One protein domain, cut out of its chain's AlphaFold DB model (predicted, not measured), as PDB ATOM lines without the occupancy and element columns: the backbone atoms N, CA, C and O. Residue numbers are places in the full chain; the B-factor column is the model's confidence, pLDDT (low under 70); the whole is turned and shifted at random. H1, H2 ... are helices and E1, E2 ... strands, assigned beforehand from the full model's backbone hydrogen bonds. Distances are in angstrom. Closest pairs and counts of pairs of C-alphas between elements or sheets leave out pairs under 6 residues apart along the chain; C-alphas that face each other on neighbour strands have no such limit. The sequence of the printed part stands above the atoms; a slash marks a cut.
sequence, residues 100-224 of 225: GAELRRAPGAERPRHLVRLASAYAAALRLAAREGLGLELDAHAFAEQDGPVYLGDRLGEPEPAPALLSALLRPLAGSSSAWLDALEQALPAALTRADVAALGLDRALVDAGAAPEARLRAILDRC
ATOM      1  N   GLY A 100      -2.985 -16.176 -26.191       91.06
ATOM      2  CA  GLY A 100      -4.163 -15.318 -26.060       91.06
ATOM      3  C   GLY A 100      -5.486 -16.073 -26.223       91.06
ATOM      4  O   GLY A 100      -6.491 -15.722 -25.603       91.06
ATOM      5  N   ALA A 101      -5.505 -17.129 -27.040       90.06
ATOM      6  CA  ALA A 101      -6.683 -17.969 -27.221       90.06
ATOM      7  C   ALA A 101      -6.869 -18.928 -26.037       90.06
ATOM      8  O   ALA A 101      -8.006 -19.172 -25.633       90.06
ATOM      9  N   GLU A 102      -5.774 -19.430 -25.462       91.81
ATOM     10  CA  GLU A 102      -5.799 -20.201 -24.216       91.81
ATOM     11  C   GLU A 102      -6.264 -19.339 -23.038       91.81
ATOM     12  O   GLU A 102      -7.228 -19.690 -22.368       91.81
ATOM     13  N   LEU A 103      -5.679 -18.150 -22.851       91.31
ATOM     14  CA  LEU A 103      -6.025 -17.220 -21.772       91.31
ATOM     15  C   LEU A 103      -7.508 -16.819 -21.796       91.31
ATOM     16  O   LEU A 103      -8.133 -16.670 -20.744       91.31
ATOM     17  N   ARG A 104      -8.097 -16.657 -22.986       89.75
ATOM     18  CA  ARG A 104      -9.536 -16.382 -23.122       89.75
ATOM     19  C   ARG A 104     -10.426 -17.540 -22.685       89.75
ATOM     20  O   ARG A 104     -11.519 -17.278 -22.196       89.75
ATOM     21  N   ARG A 105      -9.995 -18.783 -22.904       89.81
ATOM     22  CA  ARG A 105     -10.766 -19.992 -22.571       89.81
ATOM     23  C   ARG A 105     -10.475 -20.507 -21.162       89.81
ATOM     24  O   ARG A 105     -11.262 -21.290 -20.646       89.81
ATOM     25  N   ALA A 106      -9.370 -20.068 -20.563       88.19
ATOM     26  CA  ALA A 106      -8.932 -20.520 -19.257       88.19
ATOM     27  C   ALA A 106      -9.957 -20.156 -18.165       88.19
ATOM     28  O   ALA A 106     -10.344 -18.982 -18.056       88.19
ATOM     29  N   PRO A 107     -10.367 -21.121 -17.323       87.44
ATOM     30  CA  PRO A 107     -11.173 -20.840 -16.143       87.44
ATOM     31  C   PRO A 107     -10.401 -19.948 -15.159       87.44
ATOM     32  O   PRO A 107      -9.169 -19.880 -15.177       87.44
ATOM     33  N   GLY A 108     -11.125 -19.265 -14.266       85.25
ATOM     34  CA  GLY A 108     -10.548 -18.258 -13.364       85.25
ATOM     35  C   GLY A 108      -9.347 -18.749 -12.545       85.25
ATOM     36  O   GLY A 108      -8.382 -18.007 -12.393       85.25
ATOM     37  N   ALA A 109      -9.369 -20.007 -12.092       87.44
ATOM     38  CA  ALA A 109      -8.282 -20.610 -11.316       87.44
ATOM     39  C   ALA A 109      -7.001 -20.877 -12.135       87.44
ATOM     40  O   ALA A 109      -5.905 -20.832 -11.586       87.44
ATOM     41  N   GLU A 110      -7.113 -21.120 -13.444       89.31
ATOM     42  CA  GLU A 110      -5.966 -21.395 -14.324       89.31
ATOM     43  C   GLU A 110      -5.387 -20.118 -14.946       89.31
ATOM     44  O   GLU A 110      -4.235 -20.085 -15.384       89.31
ATOM     45  N   ARG A 111      -6.169 -19.034 -14.954       89.69
ATOM     46  CA  ARG A 111      -5.803 -17.754 -15.566       89.69
ATOM     47  C   ARG A 111      -4.441 -17.207 -15.111       89.69
ATOM     48  O   ARG A 111      -3.688 -16.797 -15.996       89.69
ATOM     49  N   PRO A 112      -4.061 -17.227 -13.813       91.25
ATOM     50  CA  PRO A 112      -2.744 -16.753 -13.383       91.25
ATOM     51  C   PRO A 112      -1.587 -17.493 -14.065       91.25
ATOM     52  O   PRO A 112      -0.628 -16.864 -14.502       91.25
ATOM     53  N   ARG A 113      -1.703 -18.815 -14.255       92.00
ATOM     54  CA  ARG A 113      -0.677 -19.619 -14.938       92.00
ATOM     55  C   ARG A 113      -0.506 -19.204 -16.402       92.00
ATOM     56  O   ARG A 113       0.621 -19.123 -16.884       92.00
ATOM     57  N   HIS A 114      -1.601 -18.926 -17.111       92.75
ATOM     58  CA  HIS A 114      -1.534 -18.443 -18.496       92.75
ATOM     59  C   HIS A 114      -0.952 -17.028 -18.597       92.75
ATOM     60  O   HIS A 114      -0.213 -16.748 -19.539       92.75
ATOM     61  N   LEU A 115      -1.238 -16.153 -17.625       93.88
ATOM     62  CA  LEU A 115      -0.627 -14.822 -17.555       93.88
ATOM     63  C   LEU A 115       0.889 -14.911 -17.350       93.88
ATOM     64  O   LEU A 115       1.616 -14.197 -18.029       93.88
ATOM     65  N   VAL A 116       1.372 -15.816 -16.492       94.00
ATOM     66  CA  VAL A 116       2.817 -16.044 -16.300       94.00
ATOM     67  C   VAL A 116       3.482 -16.507 -17.596       94.00
ATOM     68  O   VAL A 116       4.469 -15.906 -18.005       94.00
ATOM     69  N   ARG A 117       2.914 -17.502 -18.295       95.19
ATOM     70  CA  ARG A 117       3.440 -17.973 -19.595       95.19
ATOM     71  C   ARG A 117       3.542 -16.841 -20.616       95.19
ATOM     72  O   ARG A 117       4.564 -16.682 -21.281       95.19
ATOM     73  N   LEU A 118       2.505 -16.011 -20.705       95.50
ATOM     74  CA  LEU A 118       2.490 -14.868 -21.611       95.50
ATOM     75  C   LEU A 118       3.487 -13.772 -21.202       95.50
ATOM     76  O   LEU A 118       4.170 -13.222 -22.062       95.50
ATOM     77  N   ALA A 119       3.619 -13.486 -19.906       95.75
ATOM     78  CA  ALA A 119       4.607 -12.541 -19.391       95.75
ATOM     79  C   ALA A 119       6.036 -13.009 -19.705       95.75
ATOM     80  O   ALA A 119       6.858 -12.210 -20.149       95.75
ATOM     81  N   SER A 120       6.320 -14.307 -19.556       96.81
ATOM     82  CA  SER A 120       7.595 -14.911 -19.957       96.81
ATOM     83  C   SER A 120       7.847 -14.790 -21.462       96.81
ATOM     84  O   SER A 120       8.963 -14.459 -21.861       96.81
ATOM     85  N   ALA A 121       6.822 -14.989 -22.296       97.06
ATOM     86  CA  ALA A 121       6.928 -14.809 -23.743       97.06
ATOM     87  C   ALA A 121       7.252 -13.352 -24.123       97.06
ATOM     88  O   ALA A 121       8.165 -13.102 -24.910       97.06
ATOM     89  N   TYR A 122       6.573 -12.382 -23.500       96.94
ATOM     90  CA  TYR A 122       6.848 -10.957 -23.706       96.94
ATOM     91  C   TYR A 122       8.252 -10.578 -23.229       96.94
ATOM     92  O   TYR A 122       8.966  -9.863 -23.926       96.94
ATOM     93  N   ALA A 123       8.688 -11.091 -22.079       97.38
ATOM     94  CA  ALA A 123      10.027 -10.839 -21.559       97.38
ATOM     95  C   ALA A 123      11.121 -11.397 -22.490       97.38
ATOM     96  O   ALA A 123      12.117 -10.723 -22.751       97.38
ATOM     97  N   ALA A 124      10.918 -12.593 -23.053       97.06
ATOM     98  CA  ALA A 124      11.827 -13.175 -24.038       97.06
ATOM     99  C   ALA A 124      11.880 -12.353 -25.338       97.06
ATOM    100  O   ALA A 124      12.967 -12.131 -25.874       97.06
ATOM    101  N   ALA A 125      10.732 -11.857 -25.808       96.88
ATOM    102  CA  ALA A 125      10.644 -10.985 -26.974       96.88
ATOM    103  C   ALA A 125      11.362  -9.643 -26.762       96.88
ATOM    104  O   ALA A 125      12.146  -9.223 -27.609       96.88
ATOM    105  N   LEU A 126      11.158  -9.005 -25.605       97.44
ATOM    106  CA  LEU A 126      11.858  -7.774 -25.231       97.44
ATOM    107  C   LEU A 126      13.371  -7.992 -25.152       97.44
ATOM    108  O   LEU A 126      14.137  -7.183 -25.667       97.44
ATOM    109  N   ARG A 127      13.813  -9.112 -24.570       97.12
ATOM    110  CA  ARG A 127      15.237  -9.460 -24.508       97.12
ATOM    111  C   ARG A 127      15.839  -9.607 -25.903       97.12
ATOM    112  O   ARG A 127      16.947  -9.136 -26.142       97.12
ATOM    113  N   LEU A 128      15.119 -10.256 -26.817       96.31
ATOM    114  CA  LEU A 128      15.560 -10.407 -28.200       96.31
ATOM    115  C   LEU A 128      15.658  -9.048 -28.904       96.31
ATOM    116  O   LEU A 128      16.664  -8.761 -29.552       96.31
ATOM    117  N   ALA A 129      14.659  -8.184 -28.721       96.25
ATOM    118  CA  ALA A 129      14.675  -6.831 -29.257       96.25
ATOM    119  C   ALA A 129      15.855  -6.010 -28.716       96.25
ATOM    120  O   ALA A 129      16.531  -5.345 -29.495       96.25
ATOM    121  N   ALA A 130      16.151  -6.110 -27.419       96.56
ATOM    122  CA  ALA A 130      17.240  -5.375 -26.782       96.56
ATOM    123  C   ALA A 130      18.631  -5.821 -27.257       96.56
ATOM    124  O   ALA A 130      19.503  -4.988 -27.491       96.56
ATOM    125  N   ARG A 131      18.846  -7.136 -27.384       95.19
ATOM    126  CA  ARG A 131      20.179  -7.709 -27.638       95.19
ATOM    127  C   ARG A 131      20.496  -7.868 -29.107       95.19
ATOM    128  O   ARG A 131      21.614  -7.606 -29.529       95.19
ATOM    129  N   GLU A 132      19.504  -8.299 -29.872       93.38
ATOM    130  CA  GLU A 132      19.685  -8.579 -31.286       93.38
ATOM    131  C   GLU A 132      19.177  -7.428 -32.148       93.38
ATOM    132  O   GLU A 132      19.508  -7.389 -33.324       93.38
ATOM    133  N   GLY A 133      18.366  -6.499 -31.626       93.44
ATOM    134  CA  GLY A 133      17.700  -5.490 -32.452       93.44
ATOM    135  C   GLY A 133      16.620  -6.099 -33.352       93.44
ATOM    136  O   GLY A 133      16.407  -5.627 -34.467       93.44
ATOM    137  N   LEU A 134      15.997  -7.203 -32.925       93.69
ATOM    138  CA  LEU A 134      14.897  -7.854 -33.641       93.69
ATOM    139  C   LEU A 134      13.576  -7.604 -32.905       93.69
ATOM    140  O   LEU A 134      13.325  -8.188 -31.854       93.69
ATOM    141  N   GLY A 135      12.739  -6.739 -33.470       91.38
ATOM    142  CA  GLY A 135      11.417  -6.417 -32.949       91.38
ATOM    143  C   GLY A 135      10.394  -7.508 -33.231       91.38
ATOM    144  O   GLY A 135      10.274  -7.974 -34.368       91.38
ATOM    145  N   LEU A 136       9.644  -7.873 -32.190       92.50
ATOM    146  CA  LEU A 136       8.506  -8.786 -32.243       92.50
ATOM    147  C   LEU A 136       7.241  -8.061 -31.781       92.50
ATOM    148  O   LEU A 136       7.292  -7.204 -30.898       92.50
ATOM    149  N   GLU A 137       6.098  -8.445 -32.340       90.44
ATOM    150  CA  GLU A 137       4.803  -7.937 -31.897       90.44
ATOM    151  C   GLU A 137       4.465  -8.479 -30.499       90.44
ATOM    152  O   GLU A 137       4.380  -9.690 -30.291       90.44
ATOM    153  N   LEU A 138       4.224  -7.581 -29.540       92.19
ATOM    154  CA  LEU A 138       3.743  -7.932 -28.200       92.19
ATOM    155  C   LEU A 138       2.212  -8.066 -28.183       92.19
ATOM    156  O   LEU A 138       1.504  -7.287 -27.538       92.19
ATOM    157  N   ASP A 139       1.708  -9.069 -28.899       90.69
ATOM    158  CA  ASP A 139       0.303  -9.486 -28.886       90.69
ATOM    159  C   ASP A 139       0.181 -10.926 -28.374       90.69
ATOM    160  O   ASP A 139       0.944 -11.810 -28.760       90.69
ATOM    161  N   ALA A 140      -0.813 -11.204 -27.530       91.12
ATOM    162  CA  ALA A 140      -0.998 -12.527 -26.940       91.12
ATOM    163  C   ALA A 140      -1.255 -13.636 -27.980       91.12
ATOM    164  O   ALA A 140      -1.032 -14.814 -27.696       91.12
ATOM    165  N   HIS A 141      -1.732 -13.294 -29.177       90.94
ATOM    166  CA  HIS A 141      -1.896 -14.219 -30.296       90.94
ATOM    167  C   HIS A 141      -0.634 -14.479 -31.099       90.94
ATOM    168  O   HIS A 141      -0.601 -15.460 -31.841       90.94
ATOM    169  N   ALA A 142       0.384 -13.642 -30.936       92.25
ATOM    170  CA  ALA A 142       1.668 -13.817 -31.585       92.25
ATOM    171  C   ALA A 142       2.569 -14.814 -30.843       92.25
ATOM    172  O   ALA A 142       3.689 -15.038 -31.282       92.25
ATOM    173  N   PHE A 143       2.108 -15.439 -29.755       94.69
ATOM    174  CA  PHE A 143       2.892 -16.405 -28.983       94.69
ATOM    175  C   PHE A 143       2.132 -17.705 -28.732       94.69
ATOM    176  O   PHE A 143       0.905 -17.711 -28.617       94.69
ATOM    177  N   ALA A 144       2.882 -18.793 -28.599       95.31
ATOM    178  CA  ALA A 144       2.434 -20.102 -28.132       95.31
ATOM    179  C   ALA A 144       3.500 -20.731 -27.222       95.31
ATOM    180  O   ALA A 144       4.485 -20.083 -26.874       95.31
ATOM    181  N   GLU A 145       3.288 -21.984 -26.828       94.88
ATOM    182  CA  GLU A 145       4.215 -22.749 -25.996       94.88
ATOM    183  C   GLU A 145       4.606 -24.057 -26.676       94.88
ATOM    184  O   GLU A 145       3.740 -24.798 -27.144       94.88
ATOM    185  N   GLN A 146       5.905 -24.333 -26.681       93.19
ATOM    186  CA  GLN A 146       6.520 -25.572 -27.128       93.19
ATOM    187  C   GLN A 146       7.877 -25.707 -26.422       93.19
ATOM    188  O   GLN A 146       8.854 -25.102 -26.847       93.19
ATOM    189  N   ASP A 147       7.913 -26.429 -25.296       91.25
ATOM    190  CA  ASP A 147       9.091 -26.537 -24.408       91.25
ATOM    191  C   ASP A 147       9.661 -25.178 -23.936       91.25
ATOM    192  O   ASP A 147      10.820 -25.054 -23.539       91.25
ATOM    193  N   GLY A 148       8.814 -24.146 -23.966       93.75
ATOM    194  CA  GLY A 148       9.140 -22.741 -23.760       93.75
ATOM    195  C   GLY A 148       8.267 -21.838 -24.642       93.75
ATOM    196  O   GLY A 148       7.499 -22.330 -25.477       93.75
ATOM    197  N   PRO A 149       8.352 -20.506 -24.485       96.00
ATOM    198  CA  PRO A 149       7.613 -19.588 -25.339       96.00
ATOM    199  C   PRO A 149       8.153 -19.635 -26.770       96.00
ATOM    200  O   PRO A 149       9.363 -19.610 -26.981       96.00
ATOM    201  N   VAL A 150       7.251 -19.623 -27.751       96.44
ATOM    202  CA  VAL A 150       7.586 -19.513 -29.177       96.44
ATOM    203  C   VAL A 150       6.759 -18.421 -29.848       96.44
ATOM    204  O   VAL A 150       5.633 -18.134 -29.434       96.44
ATOM    205  N   TYR A 151       7.314 -17.798 -30.884       94.44
ATOM    206  CA  TYR A 151       6.698 -16.707 -31.627       94.44
ATOM    207  C   TYR A 151       5.958 -17.231 -32.862       94.44
ATOM    208  O   TYR A 151       6.538 -17.815 -33.776       94.44
ATOM    209  N   LEU A 152       4.653 -16.983 -32.884       89.69
ATOM    210  CA  LEU A 152       3.733 -17.226 -33.988       89.69
ATOM    211  C   LEU A 152       3.406 -15.951 -34.775       89.69
ATOM    212  O   LEU A 152       2.582 -16.005 -35.683       89.69
ATOM    213  N   GLY A 153       3.967 -14.787 -34.460       83.38
ATOM    214  CA  GLY A 153       3.765 -13.611 -35.310       83.38
ATOM    215  C   GLY A 153       4.457 -13.770 -36.670       83.38
ATOM    216  O   GLY A 153       5.274 -14.663 -36.879       83.38
ATOM    217  N   ASP A 154       4.101 -12.922 -37.629       74.81
ATOM    218  CA  ASP A 154       4.774 -12.842 -38.939       74.81
ATOM    219  C   ASP A 154       5.497 -11.507 -39.154       74.81
ATOM    220  O   ASP A 154       6.115 -11.287 -40.194       74.81
ATOM    221  N   ARG A 155       5.458 -10.617 -38.157       76.25
ATOM    222  CA  ARG A 155       6.171  -9.343 -38.182       76.25
ATOM    223  C   ARG A 155       7.515  -9.531 -37.495       76.25
ATOM    224  O   ARG A 155       7.578  -9.624 -36.273       76.25
ATOM    225  N   LEU A 156       8.564  -9.640 -38.306       85.62
ATOM    226  CA  LEU A 156       9.961  -9.610 -37.877       85.62
ATOM    227  C   LEU A 156      10.607  -8.361 -38.471       85.62
ATOM    228  O   LEU A 156      10.758  -8.254 -39.695       85.62
ATOM    229  N   GLY A 157      10.975  -7.413 -37.619       85.12
ATOM    230  CA  GLY A 157      11.464  -6.119 -38.076       85.12
ATOM    231  C   GLY A 157      12.300  -5.399 -37.039       85.12
ATOM    232  O   GLY A 157      12.943  -6.018 -36.192       85.12
ATOM    233  N   GLU A 158      12.303  -4.079 -37.144       87.44
ATOM    234  CA  GLU A 158      12.917  -3.218 -36.144       87.44
ATOM    235  C   GLU A 158      12.097  -3.251 -34.844       87.44
ATOM    236  O   GLU A 158      10.878  -3.450 -34.893       87.44
ATOM    237  N   PRO A 159      12.742  -3.097 -33.675       88.25
ATOM    238  CA  PRO A 159      12.043  -2.949 -32.406       88.25
ATOM    239  C   PRO A 159      11.016  -1.817 -32.445       88.25
ATOM    240  O   PRO A 159      11.298  -0.721 -32.928       88.25
ATOM    241  N   GLU A 160       9.834  -2.084 -31.892       90.12
ATOM    242  CA  GLU A 160       8.830  -1.047 -31.658       90.12
ATOM    243  C   GLU A 160       9.397   0.035 -30.720       90.12
ATOM    244  O   GLU A 160      10.176  -0.275 -29.811       90.12
ATOM    245  N   PRO A 161       8.999   1.308 -30.886       91.06
ATOM    246  CA  PRO A 161       9.462   2.374 -30.012       91.06
ATOM    247  C   PRO A 161       8.960   2.162 -28.575       91.06
ATOM    248  O   PRO A 161       7.866   1.636 -28.351       91.06
ATOM    249  N   ALA A 162       9.730   2.638 -27.590       91.56
ATOM    250  CA  ALA A 162       9.450   2.432 -26.163       91.56
ATOM    251  C   ALA A 162       7.991   2.722 -25.739       91.56
ATOM    252  O   ALA A 162       7.415   1.891 -25.033       91.56
ATOM    253  N   PRO A 163       7.327   3.810 -26.193       90.00
ATOM    254  CA  PRO A 163       5.928   4.060 -25.838       90.00
ATOM    255  C   PRO A 163       4.960   2.972 -26.328       90.00
ATOM    256  O   PRO A 163       3.992   2.652 -25.636       90.00
ATOM    257  N   ALA A 164       5.214   2.369 -27.494       90.25
ATOM    258  CA  ALA A 164       4.395   1.281 -28.022       90.25
ATOM    259  C   ALA A 164       4.597  -0.010 -27.211       90.25
ATOM    260  O   ALA A 164       3.617  -0.672 -26.862       90.25
ATOM    261  N   LEU A 165       5.842  -0.317 -26.830       92.44
ATOM    262  CA  LEU A 165       6.161  -1.443 -25.946       92.44
ATOM    263  C   LEU A 165       5.502  -1.286 -24.567       92.44
ATOM    264  O   LEU A 165       4.872  -2.222 -24.076       92.44
ATOM    265  N   LEU A 166       5.578  -0.095 -23.964       90.62
ATOM    266  CA  LEU A 166       4.909   0.199 -22.694       90.62
ATOM    267  C   LEU A 166       3.392   0.084 -22.814       90.62
ATOM    268  O   LEU A 166       2.758  -0.534 -21.964       90.62
ATOM    269  N   SER A 167       2.808   0.623 -23.886       89.31
ATOM    270  CA  SER A 167       1.374   0.489 -24.143       89.31
ATOM    271  C   SER A 167       0.954  -0.979 -24.243       89.31
ATOM    272  O   SER A 167      -0.072  -1.360 -23.680       89.31
ATOM    273  N   ALA A 168       1.753  -1.826 -24.899       90.56
ATOM    274  CA  ALA A 168       1.492  -3.261 -24.985       90.56
ATOM    275  C   ALA A 168       1.608  -3.966 -23.621       90.56
ATOM    276  O   ALA A 168       0.758  -4.792 -23.291       90.56
ATOM    277  N   LEU A 169       2.606  -3.605 -22.805       91.62
ATOM    278  CA  LEU A 169       2.788  -4.134 -21.447       91.62
ATOM    279  C   LEU A 169       1.702  -3.665 -20.473       91.62
ATOM    280  O   LEU A 169       1.345  -4.403 -19.563       91.62
ATOM    281  N   LEU A 170       1.168  -2.458 -20.639       88.94
ATOM    282  CA  LEU A 170       0.137  -1.896 -19.762       88.94
ATOM    283  C   LEU A 170      -1.283  -2.214 -20.231       88.94
ATOM    284  O   LEU A 170      -2.238  -2.002 -19.480       88.94
ATOM    285  N   ARG A 171      -1.442  -2.728 -21.456       84.75
ATOM    286  CA  ARG A 171      -2.747  -3.092 -22.000       84.75
ATOM    287  C   ARG A 171      -3.396  -4.135 -21.085       84.75
ATOM    288  O   ARG A 171      -2.829  -5.213 -20.902       84.75
ATOM    289  N   PRO A 172      -4.593  -3.866 -20.532       66.06
ATOM    290  CA  PRO A 172      -5.262  -4.815 -19.661       66.06
ATOM    291  C   PRO A 172      -5.537  -6.112 -20.413       66.06
ATOM    292  O   PRO A 172      -6.360  -6.163 -21.331       66.06
ATOM    293  N   LEU A 173      -4.868  -7.183 -20.002       68.25
ATOM    294  CA  LEU A 173      -5.153  -8.500 -20.531       68.25
ATOM    295  C   LEU A 173      -6.304  -9.102 -19.742       68.25
ATOM    296  O   LEU A 173      -6.212  -9.402 -18.552       68.25
ATOM    297  N   ALA A 174      -7.419  -9.280 -20.448       55.47
ATOM    298  CA  ALA A 174      -8.493 -10.151 -20.011       55.47
ATOM    299  C   ALA A 174      -9.117  -9.736 -18.648       55.47
ATOM    300  O   ALA A 174      -9.570 -10.584 -17.875       55.47
ATOM    301  N   GLY A 175      -9.148  -8.426 -18.372       63.22
ATOM    302  CA  GLY A 175      -9.891  -7.812 -17.265       63.22
ATOM    303  C   GLY A 175      -9.202  -7.785 -15.895       63.22
ATOM    304  O   GLY A 175      -9.851  -7.376 -14.939       63.22
ATOM    305  N   SER A 176      -7.929  -8.191 -15.762       70.06
ATOM    306  CA  SER A 176      -7.214  -8.141 -14.469       70.06
ATOM    307  C   SER A 176      -5.822  -7.517 -14.582       70.06
ATOM    308  O   SER A 176      -4.817  -8.210 -14.750       70.06
ATOM    309  N   SER A 177      -5.757  -6.190 -14.453       78.88
ATOM    310  CA  SER A 177      -4.497  -5.438 -14.509       78.88
ATOM    311  C   SER A 177      -3.530  -5.807 -13.377       78.88
ATOM    312  O   SER A 177      -2.324  -5.802 -13.594       78.88
ATOM    313  N   SER A 178      -4.030  -6.168 -12.187       87.62
ATOM    314  CA  SER A 178      -3.159  -6.546 -11.062       87.62
ATOM    315  C   SER A 178      -2.465  -7.882 -11.300       87.62
ATOM    316  O   SER A 178      -1.246  -7.937 -11.223       87.62
ATOM    317  N   ALA A 179      -3.215  -8.931 -11.655       90.44
ATOM    318  CA  ALA A 179      -2.641 -10.261 -11.882       90.44
ATOM    319  C   ALA A 179      -1.655 -10.271 -13.059       90.44
ATOM    320  O   ALA A 179      -0.682 -11.021 -13.066       90.44
ATOM    321  N   TRP A 180      -1.898  -9.422 -14.060       92.75
ATOM    322  CA  TRP A 180      -0.959  -9.224 -15.152       92.75
ATOM    323  C   TRP A 180       0.341  -8.550 -14.694       92.75
ATOM    324  O   TRP A 180       1.423  -9.031 -15.024       92.75
ATOM    325  N   LEU A 181       0.258  -7.494 -13.877       93.25
ATOM    326  CA  LEU A 181       1.445  -6.862 -13.295       93.25
ATOM    327  C   LEU A 181       2.197  -7.813 -12.351       93.25
ATOM    328  O   LEU A 181       3.422  -7.811 -12.372       93.25
ATOM    329  N   ASP A 182       1.498  -8.675 -11.605       94.25
ATOM    330  CA  ASP A 182       2.120  -9.724 -10.778       94.25
ATOM    331  C   ASP A 182       2.921 -10.724 -11.636       94.25
ATOM    332  O   ASP A 182       4.000 -11.171 -11.245       94.25
ATOM    333  N   ALA A 183       2.408 -11.077 -12.820       94.88
ATOM    334  CA  ALA A 183       3.095 -11.958 -13.761       94.88
ATOM    335  C   ALA A 183       4.325 -11.276 -14.391       94.88
ATOM    336  O   ALA A 183       5.394 -11.883 -14.478       94.88
ATOM    337  N   LEU A 184       4.203 -10.002 -14.780       95.50
ATOM    338  CA  LEU A 184       5.325  -9.201 -15.286       95.50
ATOM    339  C   LEU A 184       6.420  -9.005 -14.230       95.50
ATOM    340  O   LEU A 184       7.604  -9.058 -14.557       95.50
ATOM    341  N   GLU A 185       6.036  -8.832 -12.966       96.19
ATOM    342  CA  GLU A 185       6.949  -8.679 -11.831       96.19
ATOM    343  C   GLU A 185       7.863  -9.893 -11.626       96.19
ATOM    344  O   GLU A 185       8.991  -9.754 -11.148       96.19
ATOM    345  N   GLN A 186       7.393 -11.077 -12.017       94.56
ATOM    346  CA  GLN A 186       8.177 -12.308 -12.005       94.56
ATOM    347  C   GLN A 186       9.001 -12.464 -13.287       94.56
ATOM    348  O   GLN A 186      10.180 -12.809 -13.225       94.56
ATOM    349  N   ALA A 187       8.398 -12.205 -14.450       96.38
ATOM    350  CA  ALA A 187       9.010 -12.507 -15.739       96.38
ATOM    351  C   ALA A 187      10.097 -11.508 -16.165       96.38
ATOM    352  O   ALA A 187      11.145 -11.930 -16.654       96.38
ATOM    353  N   LEU A 188       9.869 -10.198 -15.998       96.75
ATOM    354  CA  LEU A 188      10.785  -9.177 -16.520       96.75
ATOM    355  C   LEU A 188      12.145  -9.206 -15.804       96.75
ATOM    356  O   LEU A 188      13.145  -9.340 -16.508       96.75
ATOM    357  N   PRO A 189      12.231  -9.199 -14.456       96.94
ATOM    358  CA  PRO A 189      13.531  -9.225 -13.776       96.94
ATOM    359  C   PRO A 189      14.303 -10.538 -13.956       96.94
ATOM    360  O   PRO A 189      15.520 -10.561 -13.808       96.94
ATOM    361  N   ALA A 190      13.607 -11.637 -14.266       95.75
ATOM    362  CA  ALA A 190      14.234 -12.928 -14.537       95.75
ATOM    363  C   ALA A 190      14.862 -13.003 -15.942       95.75
ATOM    364  O   ALA A 190      15.755 -13.817 -16.173       95.75
ATOM    365  N   ALA A 191      14.390 -12.188 -16.892       95.94
ATOM    366  CA  ALA A 191      14.804 -12.259 -18.291       95.94
ATOM    367  C   ALA A 191      15.645 -11.059 -18.749       95.94
ATOM    368  O   ALA A 191      16.518 -11.229 -19.604       95.94
ATOM    369  N   LEU A 192      15.372  -9.865 -18.221       97.19
ATOM    370  CA  LEU A 192      15.971  -8.604 -18.649       97.19
ATOM    371  C   LEU A 192      16.993  -8.103 -17.634       97.19
ATOM    372  O   LEU A 192      16.811  -8.249 -16.431       97.19
ATOM    373  N   THR A 193      18.034  -7.451 -18.136       97.31
ATOM    374  CA  THR A 193      18.991  -6.670 -17.343       97.31
ATOM    375  C   THR A 193      18.687  -5.172 -17.434       97.31
ATOM    376  O   THR A 193      17.943  -4.738 -18.318       97.31
ATOM    377  N   ARG A 194      19.309  -4.335 -16.595       96.12
ATOM    378  CA  ARG A 194      19.250  -2.866 -16.739       96.12
ATOM    379  C   ARG A 194      19.742  -2.389 -18.100       96.12
ATOM    380  O   ARG A 194      19.185  -1.435 -18.638       96.12
ATOM    381  N   ALA A 195      20.748  -3.055 -18.667       96.69
ATOM    382  CA  ALA A 195      21.231  -2.747 -20.010       96.69
ATOM    383  C   ALA A 195      20.159  -3.039 -21.071       96.69
ATOM    384  O   ALA A 195      19.952  -2.213 -21.956       96.69
ATOM    385  N   ASP A 196      19.430  -4.154 -20.938       97.50
ATOM    386  CA  ASP A 196      18.325  -4.488 -21.845       97.50
ATOM    387  C   ASP A 196      17.196  -3.437 -21.751       97.50
ATOM    388  O   ASP A 196      16.716  -2.941 -22.770       97.50
ATOM    389  N   VAL A 197      16.811  -3.034 -20.533       95.94
ATOM    390  CA  VAL A 197      15.780  -2.000 -20.294       95.94
ATOM    391  C   VAL A 197      16.178  -0.649 -20.900       95.94
ATOM    392  O   VAL A 197      15.351  -0.004 -21.547       95.94
ATOM    393  N   ALA A 198      17.437  -0.238 -20.726       94.50
ATOM    394  CA  ALA A 198      17.965   1.009 -21.272       94.50
ATOM    395  C   ALA A 198      18.081   0.976 -22.806       94.50
ATOM    396  O   ALA A 198      17.767   1.969 -23.461       94.50
ATOM    397  N   ALA A 199      18.484  -0.160 -23.389       95.12
ATOM    398  CA  ALA A 199      18.556  -0.340 -24.841       95.12
ATOM    399  C   ALA A 199      17.177  -0.201 -25.506       95.12
ATOM    400  O   ALA A 199      17.062   0.347 -26.599       95.12
ATOM    401  N   LEU A 200      16.125  -0.644 -24.813       94.56
ATOM    402  CA  LEU A 200      14.736  -0.494 -25.245       94.56
ATOM    403  C   LEU A 200      14.140   0.888 -24.922       94.56
ATOM    404  O   LEU A 200      13.028   1.180 -25.353       94.56
ATOM    405  N   GLY A 201      14.836   1.724 -24.142       93.12
ATOM    406  CA  GLY A 201      14.381   3.057 -23.732       93.12
ATOM    407  C   GLY A 201      13.138   3.069 -22.832       93.12
ATOM    408  O   GLY A 201      12.442   4.087 -22.768       93.12
ATOM    409  N   LEU A 202      12.822   1.951 -22.164       90.81
ATOM    410  CA  LEU A 202      11.593   1.800 -21.366       90.81
ATOM    411  C   LEU A 202      11.608   2.652 -20.089       90.81
ATOM    412  O   LEU A 202      10.565   3.116 -19.637       90.81
ATOM    413  N   ASP A 203      12.790   2.872 -19.521       85.31
ATOM    414  CA  ASP A 203      13.023   3.706 -18.343       85.31
ATOM    415  C   ASP A 203      12.666   5.175 -18.605       85.31
ATOM    416  O   ASP A 203      11.944   5.788 -17.819       85.31
ATOM    417  N   ARG A 204      13.118   5.722 -19.739       81.56
ATOM    418  CA  ARG A 204      12.850   7.111 -20.140       81.56
ATOM    419  C   ARG A 204      11.379   7.336 -20.454       81.56
ATOM    420  O   ARG A 204      10.824   8.352 -20.056       81.56
ATOM    421  N   ALA A 205      10.745   6.382 -21.127       80.56
ATOM    422  CA  ALA A 205       9.349   6.505 -21.528       80.56
ATOM    423  C   ALA A 205       8.357   6.423 -20.345       80.56
ATOM    424  O   ALA A 205       7.216   6.852 -20.486       80.56
ATOM    425  N   LEU A 206       8.786   5.941 -19.170       78.12
ATOM    426  CA  LEU A 206       7.992   5.939 -17.930       78.12
ATOM    427  C   LEU A 206       8.207   7.177 -17.040       78.12
ATOM    428  O   LEU A 206       7.562   7.293 -15.997       78.12
ATOM    429  N   VAL A 207       9.108   8.101 -17.395       64.50
ATOM    430  CA  VAL A 207       9.341   9.330 -16.608       64.50
ATOM    431  C   VAL A 207       8.129  10.269 -16.651       64.50
ATOM    432  O   VAL A 207       7.878  10.971 -15.675       64.50
ATOM    433  N   ASP A 208       7.324  10.188 -17.710       57.16
ATOM    434  CA  ASP A 208       6.138  11.028 -17.927       57.16
ATOM    435  C   ASP A 208       4.831  10.390 -17.411       57.16
ATOM    436  O   ASP A 208       3.737  10.924 -17.597       57.16
ATOM    437  N   ALA A 209       4.939   9.226 -16.768       57.22
ATOM    438  CA  ALA A 209       3.840   8.309 -16.511       57.22
ATOM    439  C   ALA A 209       3.363   8.420 -15.044       57.22
ATOM    440  O   ALA A 209       4.048   7.995 -14.110       57.22
ATOM    441  N   GLY A 210       2.215   9.072 -14.825       61.28
ATOM    442  CA  GLY A 210       1.678   9.398 -13.496       61.28
ATOM    443  C   GLY A 210       0.640   8.412 -12.946       61.28
ATOM    444  O   GLY A 210       0.174   8.586 -11.818       61.28
ATOM    445  N   ALA A 211       0.232   7.396 -13.714       76.25
ATOM    446  CA  ALA A 211      -0.822   6.470 -13.305       76.25
ATOM    447  C   ALA A 211      -0.285   5.301 -12.455       76.25
ATOM    448  O   ALA A 211       0.832   4.822 -12.635       76.25
ATOM    449  N   ALA A 212      -1.112   4.767 -11.545       81.25
ATOM    450  CA  ALA A 212      -0.713   3.670 -10.650       81.25
ATOM    451  C   ALA A 212      -0.150   2.410 -11.364       81.25
ATOM    452  O   ALA A 212       0.840   1.857 -10.878       81.25
ATOM    453  N   PRO A 213      -0.698   1.949 -12.511       85.00
ATOM    454  CA  PRO A 213      -0.123   0.827 -13.259       85.00
ATOM    455  C   PRO A 213       1.271   1.121 -13.828       85.00
ATOM    456  O   PRO A 213       2.129   0.242 -13.836       85.00
ATOM    457  N   GLU A 214       1.509   2.358 -14.263       88.19
ATOM    458  CA  GLU A 214       2.787   2.807 -14.820       88.19
ATOM    459  C   GLU A 214       3.858   2.880 -13.731       88.19
ATOM    460  O   GLU A 214       4.956   2.354 -13.906       88.19
ATOM    461  N   ALA A 215       3.510   3.437 -12.566       87.69
ATOM    462  CA  ALA A 215       4.388   3.464 -11.400       87.69
ATOM    463  C   ALA A 215       4.784   2.046 -10.951       87.69
ATOM    464  O   ALA A 215       5.943   1.792 -10.615       87.69
ATOM    465  N   ARG A 216       3.841   1.095 -10.992       91.06
ATOM    466  CA  ARG A 216       4.125  -0.308 -10.674       91.06
ATOM    467  C   ARG A 216       5.019  -0.966 -11.724       91.06
ATOM    468  O   ARG A 216       5.979  -1.634 -11.351       91.06
ATOM    469  N   LEU A 217       4.749  -0.761 -13.013       92.06
ATOM    470  CA  LEU A 217       5.609  -1.273 -14.082       92.06
ATOM    471  C   LEU A 217       7.032  -0.708 -13.975       92.06
ATOM    472  O   LEU A 217       7.997  -1.454 -14.117       92.06
ATOM    473  N   ARG A 218       7.174   0.576 -13.639       91.75
ATOM    474  CA  ARG A 218       8.473   1.196 -13.366       91.75
ATOM    475  C   ARG A 218       9.215   0.492 -12.232       91.75
ATOM    476  O   ARG A 218      10.359   0.096 -12.421       91.75
ATOM    477  N   ALA A 219       8.551   0.256 -11.100       92.81
ATOM    478  CA  ALA A 219       9.149  -0.467  -9.977       92.81
ATOM    479  C   ALA A 219       9.589  -1.898 -10.352       92.81
ATOM    480  O   ALA A 219      10.608  -2.381  -9.861       92.81
ATOM    481  N   ILE A 220       8.855  -2.570 -11.248       95.12
ATOM    482  CA  ILE A 220       9.247  -3.879 -11.793       95.12
ATOM    483  C   ILE A 220      10.524  -3.758 -12.638       95.12
ATOM    484  O   ILE A 220      11.457  -4.540 -12.456       95.12
ATOM    485  N   LEU A 221      10.593  -2.778 -13.540       94.38
ATOM    486  CA  LEU A 221      11.761  -2.559 -14.403       94.38
ATOM    487  C   LEU A 221      13.004  -2.111 -13.616       94.38
ATOM    488  O   LEU A 221      14.130  -2.445 -13.989       94.38
ATOM    489  N   ASP A 222      12.820  -1.411 -12.500       93.88
ATOM    490  CA  ASP A 222      13.900  -1.023 -11.585       93.88
ATOM    491  C   ASP A 222      14.499  -2.202 -10.808       93.88
ATOM    492  O   ASP A 222      15.618  -2.101 -10.313       93.88
ATOM    493  N   ARG A 223      13.807  -3.347 -10.765       95.38
ATOM    494  CA  ARG A 223      14.321  -4.598 -10.191       95.38
ATOM    495  C   ARG A 223      15.080  -5.484 -11.177       95.38
ATOM    496  O   ARG A 223      15.582  -6.526 -10.761       95.38
ATOM    497  N   CYS A 224      15.120  -5.139 -12.463       95.50
ATOM    498  CA  CYS A 224      15.924  -5.891 -13.426       95.50
ATOM    499  C   CYS A 224      17.415  -5.745 -13.051       95.50
ATOM    500  O   CYS A 224      17.824  -4.612 -12.794       95.50
TER     501      CYS A 224
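AT A GLANCE: This is residues 100 to 224 of the 225 residues of an uncharacterized protein of Nannocystis exedens (UniProt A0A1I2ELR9). One long helix, H2, runs through the middle, with a small strand hairpin, E1 and E2, packed on one side and H4 crossing it on the other. H7 runs side by side with H4, H1 folds back beside the first residues of H2, H5 packs near its last ones, and H3 packs on H6. The 125 printed residues, mostly helix, hold H1 H2 E1 E2 H3 H4 H5 H6 H7 in that order, with E1 - E2 antiparallel. The whole is compact, radius of gyration of the C-alphas 13.6 A, spans 37 by 32 by 21 A.

IN THESE COORDINATES: Find C-alpha 100 at (-4.163, -15.318, -26.060), where H1, residues 100 to 105, begins. H2, residues 111 to 132, runs 31.3 A to C-alpha 132 at (19.685, -8.579, -31.286). Then come E1, residues 143 to 145, E2, 149 to 151, H3, 162 to 170, H4, 177 to 191, 20.8 A long, H5, 194 to 199, H6, 202 to 205, and H7, 212 to 222, 15.4 A long.

HOW THE PARTS SIT: Look first at H2: its residues 111 to 115 touch H1 in a helical hairpin, closest C-alphas Leu 103 and His 114, 5.7 A. H2 touches H4 at a steep tilt of 43 degrees, C-alphas of Val 116 and Ala 183 4.8 A apart. H4 and H7 touch at a shallow tilt of 12 degrees, Glu 185 and Ile 220 being closest, C-alphas 5.3 A apart. H2 and H7 are apart. Across the hairpin E1 and E2, N 144 and O 150 are 2.9 A apart, within hydrogen-bond range. Every O i to N i+4 pair is within range in H1, H2, H3, H5 and H7, and 9 of 11 in H4; H6 is too short for one.

THE WHOLE: The farthest C-alphas, Asp 147 and Gly 210, are 38.3 A apart. The printed part has no cut and no long link. Look for pLDDT under 70 at residues 172 to 175 and 207 to 210.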